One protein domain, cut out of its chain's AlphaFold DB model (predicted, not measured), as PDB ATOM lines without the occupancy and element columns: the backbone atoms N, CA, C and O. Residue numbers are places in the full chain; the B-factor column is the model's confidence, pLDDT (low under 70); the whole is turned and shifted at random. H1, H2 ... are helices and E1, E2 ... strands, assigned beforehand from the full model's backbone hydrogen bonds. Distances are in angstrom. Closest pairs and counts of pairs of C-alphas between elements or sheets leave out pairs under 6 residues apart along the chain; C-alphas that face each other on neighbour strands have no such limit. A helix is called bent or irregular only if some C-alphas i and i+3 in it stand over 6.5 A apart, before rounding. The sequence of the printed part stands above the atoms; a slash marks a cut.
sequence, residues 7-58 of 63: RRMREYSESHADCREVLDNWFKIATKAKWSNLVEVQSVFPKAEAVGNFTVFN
ATOM      1  N   ARG A   7     145.418 184.640 110.176       95.25
ATOM      2  CA  ARG A   7     144.228 184.144 109.475       95.25
ATOM      3  C   ARG A   7     143.569 182.964 110.193       95.25
ATOM      4  O   ARG A   7     142.377 183.020 110.462       95.25
ATOM      5  N   ARG A   8     144.356 181.951 110.568       93.25
ATOM      6  CA  ARG A   8     143.833 180.740 111.226       93.25
ATOM      7  C   ARG A   8     143.180 181.025 112.581       93.25
ATOM      8  O   ARG A   8     142.209 180.370 112.927       93.25
ATOM      9  N   MET A   9     143.690 181.997 113.340       92.50
ATOM     10  CA  MET A   9     143.099 182.374 114.630       92.50
ATOM     11  C   MET A   9     141.753 183.067 114.435       92.50
ATOM     12  O   MET A   9     140.798 182.767 115.143       92.50
ATOM     13  N   ARG A  10     141.661 183.944 113.427       92.31
ATOM     14  CA  ARG A  10     140.397 184.578 113.045       92.31
ATOM     15  C   ARG A  10     139.359 183.540 112.616       92.31
ATOM     16  O   ARG A  10     138.279 183.527 113.190       92.31
ATOM     17  N   GLU A  11     139.713 182.654 111.687       94.69
ATOM     18  CA  GLU A  11     138.829 181.575 111.209       94.69
ATOM     19  C   GLU A  11     138.376 180.666 112.367       94.69
ATOM     20  O   GLU A  11     137.204 180.310 112.471       94.69
ATOM     21  N   TYR A  12     139.271 180.341 113.306       91.94
ATOM     22  CA  TYR A  12     138.899 179.579 114.500       91.94
ATOM     23  C   TYR A  12     137.877 180.329 115.371       91.94
ATOM     24  O   TYR A  12     136.881 179.749 115.800       91.94
ATOM     25  N   SER A  13     138.077 181.633 115.580       92.00
ATOM     26  CA  SER A  13     137.169 182.466 116.379       92.00
ATOM     27  C   SER A  13     135.780 182.669 115.760       92.00
ATOM     28  O   SER A  13     134.846 183.021 116.474       92.00
ATOM     29  N   GLU A  14     135.619 182.441 114.452       92.94
ATOM     30  CA  GLU A  14     134.312 182.508 113.782       92.94
ATOM     31  C   GLU A  14     133.394 181.355 114.209       92.94
ATOM     32  O   GLU A  14     132.188 181.546 114.335       92.94
ATOM     33  N   SER A  15     133.970 180.181 114.481       92.31
ATOM     34  CA  SER A  15     133.244 179.015 115.010       92.31
ATOM     35  C   SER A  15     133.251 178.939 116.544       92.31
ATOM     36  O   SER A  15     132.373 178.305 117.120       92.31
ATOM     37  N   HIS A  16     134.197 179.619 117.202       89.75
ATOM     38  CA  HIS A  16     134.381 179.640 118.658       89.75
ATOM     39  C   HIS A  16     134.492 181.088 119.156       89.75
ATOM     40  O   HIS A  16     135.580 181.605 119.436       89.75
ATOM     41  N   ALA A  17     133.346 181.776 119.205       87.81
ATOM     42  CA  ALA A  17     133.277 183.210 119.496       87.81
ATOM     43  C   ALA A  17     133.836 183.583 120.884       87.81
ATOM     44  O   ALA A  17     134.377 184.672 121.067       87.81
ATOM     45  N   ASP A  18     133.756 182.659 121.837       87.38
ATOM     46  CA  ASP A  18     134.287 182.762 123.197       87.38
ATOM     47  C   ASP A  18     135.823 182.859 123.254       87.38
ATOM     48  O   ASP A  18     136.381 183.406 124.204       87.38
ATOM     49  N   CYS A  19     136.521 182.372 122.227       89.81
ATOM     50  CA  CYS A  19     137.978 182.433 122.138       89.81
ATOM     51  C   CYS A  19     138.486 183.716 121.460       89.81
ATOM     52  O   CYS A  19     139.688 183.997 121.509       89.81
ATOM     53  N   ARG A  20     137.604 184.503 120.823       91.19
ATOM     54  CA  ARG A  20     137.993 185.642 119.976       91.19
ATOM     55  C   ARG A  20     138.810 186.689 120.721       91.19
ATOM     56  O   ARG A  20     139.874 187.083 120.251       91.19
ATOM     57  N   GLU A  21     138.336 187.112 121.888       91.56
ATOM     58  CA  GLU A  21     139.011 188.138 122.686       91.56
ATOM     59  C   GLU A  21     140.413 187.685 123.115       91.56
ATOM     60  O   GLU A  21     141.379 188.445 123.024       91.56
ATOM     61  N   VAL A  22     140.546 186.421 123.525       91.44
ATOM     62  CA  VAL A  22     141.826 185.857 123.968       91.44
ATOM     63  C   VAL A  22     142.818 185.774 122.805       91.44
ATOM     64  O   VAL A  22     143.985 186.130 122.973       91.44
ATOM     65  N   LEU A  23     142.363 185.361 121.618       93.75
ATOM     66  CA  LEU A  23     143.191 185.296 120.410       93.75
ATOM     67  C   LEU A  23     143.622 186.690 119.924       93.75
ATOM     68  O   LEU A  23     144.795 186.893 119.601       93.75
ATOM     69  N   ASP A  24     142.716 187.672 119.958       93.44
ATOM     70  CA  ASP A  24     143.030 189.065 119.620       93.44
ATOM     71  C   ASP A  24     144.046 189.662 120.611       93.44
ATOM     72  O   ASP A  24     144.980 190.368 120.211       93.44
ATOM     73  N   ASN A  25     143.907 189.360 121.906       93.88
ATOM     74  CA  ASN A  25     144.854 189.788 122.935       93.88
ATOM     75  C   ASN A  25     146.227 189.137 122.755       93.88
ATOM     76  O   ASN A  25     147.241 189.842 122.796       93.88
ATOM     77  N   TRP A  26     146.276 187.830 122.475       94.94
ATOM     78  CA  TRP A  26     147.523 187.144 122.134       94.94
ATOM     79  C   TRP A  26     148.214 187.824 120.948       94.94
ATOM     80  O   TRP A  26     149.397 188.157 121.039       94.94
ATOM     81  N   PHE A  27     147.476 188.129 119.874       95.44
ATOM     82  CA  PHE A  27     148.039 188.756 118.675       95.44
ATOM     83  C   PHE A  27     148.615 190.148 118.962       95.44
ATOM     84  O   PHE A  27     149.733 190.461 118.539       95.44
ATOM     85  N   LYS A  28     147.896 190.978 119.730       95.62
ATOM     86  CA  LYS A  28     148.356 192.317 120.139       95.62
ATOM     87  C   LYS A  28     149.640 192.262 120.966       95.62
ATOM     88  O   LYS A  28     150.546 193.063 120.729       95.62
ATOM     89  N   ILE A  29     149.716 191.342 121.928       96.00
ATOM     90  CA  ILE A  29     150.891 191.158 122.789       96.00
ATOM     91  C   ILE A  29     152.070 190.651 121.956       96.00
ATOM     92  O   ILE A  29     153.132 191.275 121.942       96.00
ATOM     93  N   ALA A  30     151.869 189.566 121.208       95.62
ATOM     94  CA  ALA A  30     152.920 188.918 120.432       95.62
ATOM     95  C   ALA A  30     153.505 189.849 119.358       95.62
ATOM     96  O   ALA A  30     154.713 189.843 119.141       95.62
ATOM     97  N   THR A  31     152.691 190.714 118.741       96.38
ATOM     98  CA  THR A  31     153.159 191.700 117.747       96.38
ATOM     99  C   THR A  31     154.140 192.723 118.335       96.38
ATOM    100  O   THR A  31     155.041 193.188 117.641       96.38
ATOM    101  N   LYS A  32     153.994 193.074 119.618       96.69
ATOM    102  CA  LYS A  32     154.875 194.035 120.308       96.69
ATOM    103  C   LYS A  32     156.049 193.361 121.018       96.69
ATOM    104  O   LYS A  32     157.016 194.029 121.379       96.69
ATOM    105  N   ALA A  33     155.968 192.051 121.229       96.88
ATOM    106  CA  ALA A  33     156.953 191.304 121.985       96.88
ATOM    107  C   ALA A  33     158.295 191.176 121.252       96.88
ATOM    108  O   ALA A  33     158.373 191.090 120.021       96.88
ATOM    109  N   LYS A  34     159.372 191.083 122.032       96.50
ATOM    110  CA  LYS A  34     160.733 190.773 121.571       96.50
ATOM    111  C   LYS A  34     161.295 189.565 122.327       96.50
ATOM    112  O   LYS A  34     162.420 189.613 122.800       96.50
ATOM    113  N   TRP A  35     160.481 188.517 122.458       96.50
ATOM    114  CA  TRP A  35     160.888 187.296 123.145       96.50
ATOM    115  C   TRP A  35     162.025 186.595 122.402       96.50
ATOM    116  O   TRP A  35     161.940 186.401 121.188       96.50
ATOM    117  N   SER A  36     163.051 186.199 123.145       95.38
ATOM    118  CA  SER A  36     164.234 185.496 122.633       95.38
ATOM    119  C   SER A  36     164.332 184.054 123.137       95.38
ATOM    120  O   SER A  36     165.112 183.265 122.613       95.38
ATOM    121  N   ASN A  37     163.555 183.697 124.161       95.44
ATOM    122  CA  ASN A  37     163.547 182.375 124.785       95.44
ATOM    123  C   ASN A  37     162.193 182.092 125.462       95.44
ATOM    124  O   ASN A  37     161.363 182.989 125.626       95.44
ATOM    125  N   LEU A  38     161.977 180.837 125.872       96.31
ATOM    126  CA  LEU A  38     160.729 180.404 126.509       96.31
ATOM    127  C   LEU A  38     160.449 181.130 127.834       96.31
ATOM    128  O   LEU A  38     159.296 181.433 128.115       96.31
ATOM    129  N   VAL A  39     161.479 181.444 128.625       97.06
ATOM    130  CA  VAL A  39     161.316 182.103 129.935       97.06
ATOM    131  C   VAL A  39     160.694 183.493 129.773       97.06
ATOM    132  O   VAL A  39     159.778 183.862 130.505       97.06
ATOM    133  N   GLU A  40     161.119 184.248 128.759       97.62
ATOM    134  CA  GLU A  40     160.520 185.545 128.435       97.62
ATOM    135  C   GLU A  40     159.062 185.412 127.979       97.62
ATOM    136  O   GLU A  40     158.225 186.234 128.359       97.62
ATOM    137  N   VAL A  41     158.726 184.362 127.220       96.94
ATOM    138  CA  VAL A  41     157.328 184.064 126.865       96.94
ATOM    139  C   VAL A  41     156.516 183.756 128.124       96.94
ATOM    140  O   VAL A  41     155.434 184.316 128.307       96.94
ATOM    141  N   GLN A  42     157.048 182.918 129.016       96.88
ATOM    142  CA  GLN A  42     156.392 182.491 130.254       96.88
ATOM    143  C   GLN A  42     156.175 183.633 131.251       96.88
ATOM    144  O   GLN A  42     155.211 183.592 132.011       96.88
ATOM    145  N   SER A  43     156.984 184.695 131.199       96.75
ATOM    146  CA  SER A  43     156.735 185.907 131.994       96.75
ATOM    147  C   SER A  43     155.390 186.579 131.673       96.75
ATOM    148  O   SER A  43     154.822 187.258 132.525       96.75
ATOM    149  N   VAL A  44     154.865 186.368 130.458       95.19
ATOM    150  CA  VAL A  44     153.580 186.913 129.992       95.19
ATOM    151  C   VAL A  44     152.503 185.830 129.904       95.19
ATOM    152  O   VAL A  44     151.347 186.073 130.239       95.19
ATOM    153  N   PHE A  45     152.878 184.622 129.481       94.31
ATOM    154  CA  PHE A  45     152.002 183.460 129.350       94.31
ATOM    155  C   PHE A  45     152.564 182.293 130.177       94.31
ATOM    156  O   PHE A  45     153.208 181.411 129.613       94.31
ATOM    157  N   PRO A  46     152.315 182.236 131.501       94.19
ATOM    158  CA  PRO A  46     152.990 181.293 132.405       94.19
ATOM    159  C   PRO A  46     152.803 179.813 132.068       94.19
ATOM    160  O   PRO A  46     153.641 178.989 132.414       94.19
ATOM    161  N   LYS A  47     151.709 179.470 131.380       94.38
ATOM    162  CA  LYS A  47     151.415 178.107 130.918       94.38
ATOM    163  C   LYS A  47     151.953 177.815 129.511       94.38
ATOM    164  O   LYS A  47     151.509 176.855 128.900       94.38
ATOM    165  N   ALA A  48     152.798 178.664 128.928       95.50
ATOM    166  CA  ALA A  48     153.400 178.372 127.632       95.50
ATOM    167  C   ALA A  48     154.450 177.263 127.768       95.50
ATOM    168  O   ALA A  48     155.239 177.254 128.717       95.50
ATOM    169  N   GLU A  49     154.479 176.352 126.801       95.94
ATOM    170  CA  GLU A  49     155.318 175.151 126.834       95.94
ATOM    171  C   GLU A  49     156.143 175.030 125.552       95.94
ATOM    172  O   GLU A  49     155.696 175.414 124.470       95.94
ATOM    173  N   ALA A  50     157.356 174.482 125.658       96.56
ATOM    174  CA  ALA A  50     158.139 174.092 124.490       96.56
ATOM    175  C   ALA A  50     157.790 172.658 124.081       96.56
ATOM    176  O   ALA A  50     157.870 171.735 124.888       96.56
ATOM    177  N   VAL A  51     157.447 172.472 122.806       96.75
ATOM    178  CA  VAL A  51     157.172 171.166 122.201       96.75
ATOM    179  C   VAL A  51     158.033 171.040 120.948       96.75
ATOM    180  O   VAL A  51     157.693 171.548 119.877       96.75
ATOM    181  N   GLY A  52     159.198 170.406 121.093       94.94
ATOM    182  CA  GLY A  52     160.225 170.386 120.051       94.94
ATOM    183  C   GLY A  52     160.678 171.806 119.698       94.94
ATOM    184  O   GLY A  52     161.107 172.556 120.569       94.94
ATOM    185  N   ASN A  53     160.536 172.184 118.427       94.56
ATOM    186  CA  ASN A  53     160.881 173.524 117.931       94.56
ATOM    187  C   ASN A  53     159.728 174.537 118.044       94.56
ATOM    188  O   ASN A  53     159.828 175.645 117.516       94.56
ATOM    189  N   PHE A  54     158.617 174.160 118.679       96.00
ATOM    190  CA  PHE A  54     157.428 174.994 118.793       96.00
ATOM    191  C   PHE A  54     157.226 175.501 120.216       96.00
ATOM    192  O   PHE A  54     157.577 174.842 121.193       96.00
ATOM    193  N   THR A  55     156.595 176.666 120.325       95.44
ATOM    194  CA  THR A  55     156.036 177.174 121.580       95.44
ATOM    195  C   THR A  55     154.523 177.044 121.519       95.44
ATOM    196  O   THR A  55     153.886 177.607 120.626       95.44
ATOM    197  N   VAL A  56     153.953 176.290 122.452       95.31
ATOM    198  CA  VAL A  56     152.514 176.053 122.571       95.31
ATOM    199  C   VAL A  56     151.943 176.996 123.623       95.31
ATOM    200  O   VAL A  56     152.489 177.129 124.717       95.31
ATOM    201  N   PHE A  57     150.841 177.660 123.281       93.38
ATOM    202  CA  PHE A  57     150.123 178.569 124.168       93.38
ATOM    203  C   PHE A  57     148.796 177.933 124.568       93.38
ATOM    204  O   PHE A  57     148.002 177.557 123.708       93.38
ATOM    205  N   ASN A  58     148.537 177.869 125.871       88.75
ATOM    206  CA  ASN A  58     147.230 177.490 126.393       88.75
ATOM    207  C   ASN A  58     146.279 178.692 126.268       88.75
ATOM    208  O   ASN A  58     146.448 179.705 126.952       88.75
TER     209      ASN A  58
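Overview. This is residues 7 to 58 of the 63 residues of an uncharacterized protein of Kamptonema sp. PCC 6506 (UniProt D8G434). The model is an open hook: the long helix H2 makes one limb, with the shorter helix H1 folded alongside its first part as a helical hairpin at one end, and beyond the other end of H2 a small head of the short helix H3 and the two-stranded hairpin E1 and E2 bends away to one side. Between this head's named elements and H2 there is no contact, and the link of residues 33 to 37 bridges them. The printed part has 52 residues with three named helices and two named strands, in the order H1, H2, H3, E1, E2; the sheet has the order E1, E2 and is antiparallel, and the class is mostly helix. It is only just loose, close to compact, with a radius of gyration of the C-alphas of 11.9 A, and the C-alphas span 31 by 23 by 18 A.

Arrangement. Begin with H1, residues 7 to 15, and H2, residues 17 to 32, a helical hairpin. They touch, H2 with residues 19 to 23 alone, and their closest C-alphas are those of Ser 13 and Arg 20, 4.9 A apart. Their lines stand at a shallow tilt of 20 degrees and run opposite ways. H3, residues 38 to 42, touches no helix. Look next at the hairpin of E1, residues 49 to 51, and E2, residues 54 to 56: they are antiparallel, with 140 degrees between their directions. Here N 49 and O 56 are 3.0 A apart and N 56 and O 49 are 2.8 A apart, both within hydrogen-bond range. The closest C-alphas of H3 and E1 are those of Leu 38 and Ala 50, 7.1 A apart. Both H1 and H2 are apart from H3, E1 and E2. In H3 every O i to N i+4 pair is within hydrogen-bond range, against 4 of 5 in H1 and 9 of 12 in H2.

Along the chain. Find C-alpha 7 at (144.228, 184.144, 109.475); from there H1 runs 13.3 A to C-alpha 15. H2 starts at C-alpha 17, at (133.277, 183.210, 119.496), and runs 24.2 A to C-alpha 32. It is irregular: C-alphas 18 and 21 are 7.2 A apart. H3 measures 6.1 A, E1 6.4 A and E2 6.3 A, from first to last C-alpha; E2 ends with C-alpha 56 at (152.514, 176.053, 122.571).

Size, cuts and confidence. The two C-alphas farthest apart are those of Ser 15 and Ser 36, at 32.6 A. The printed part has no cut. The links H1 to H2, H2 to H3 and E1 to E2 are tight, that from H3 to E1 is short, and no link is long. The mean pLDDT of the printed part is 94.3, and no printed residue is under 70.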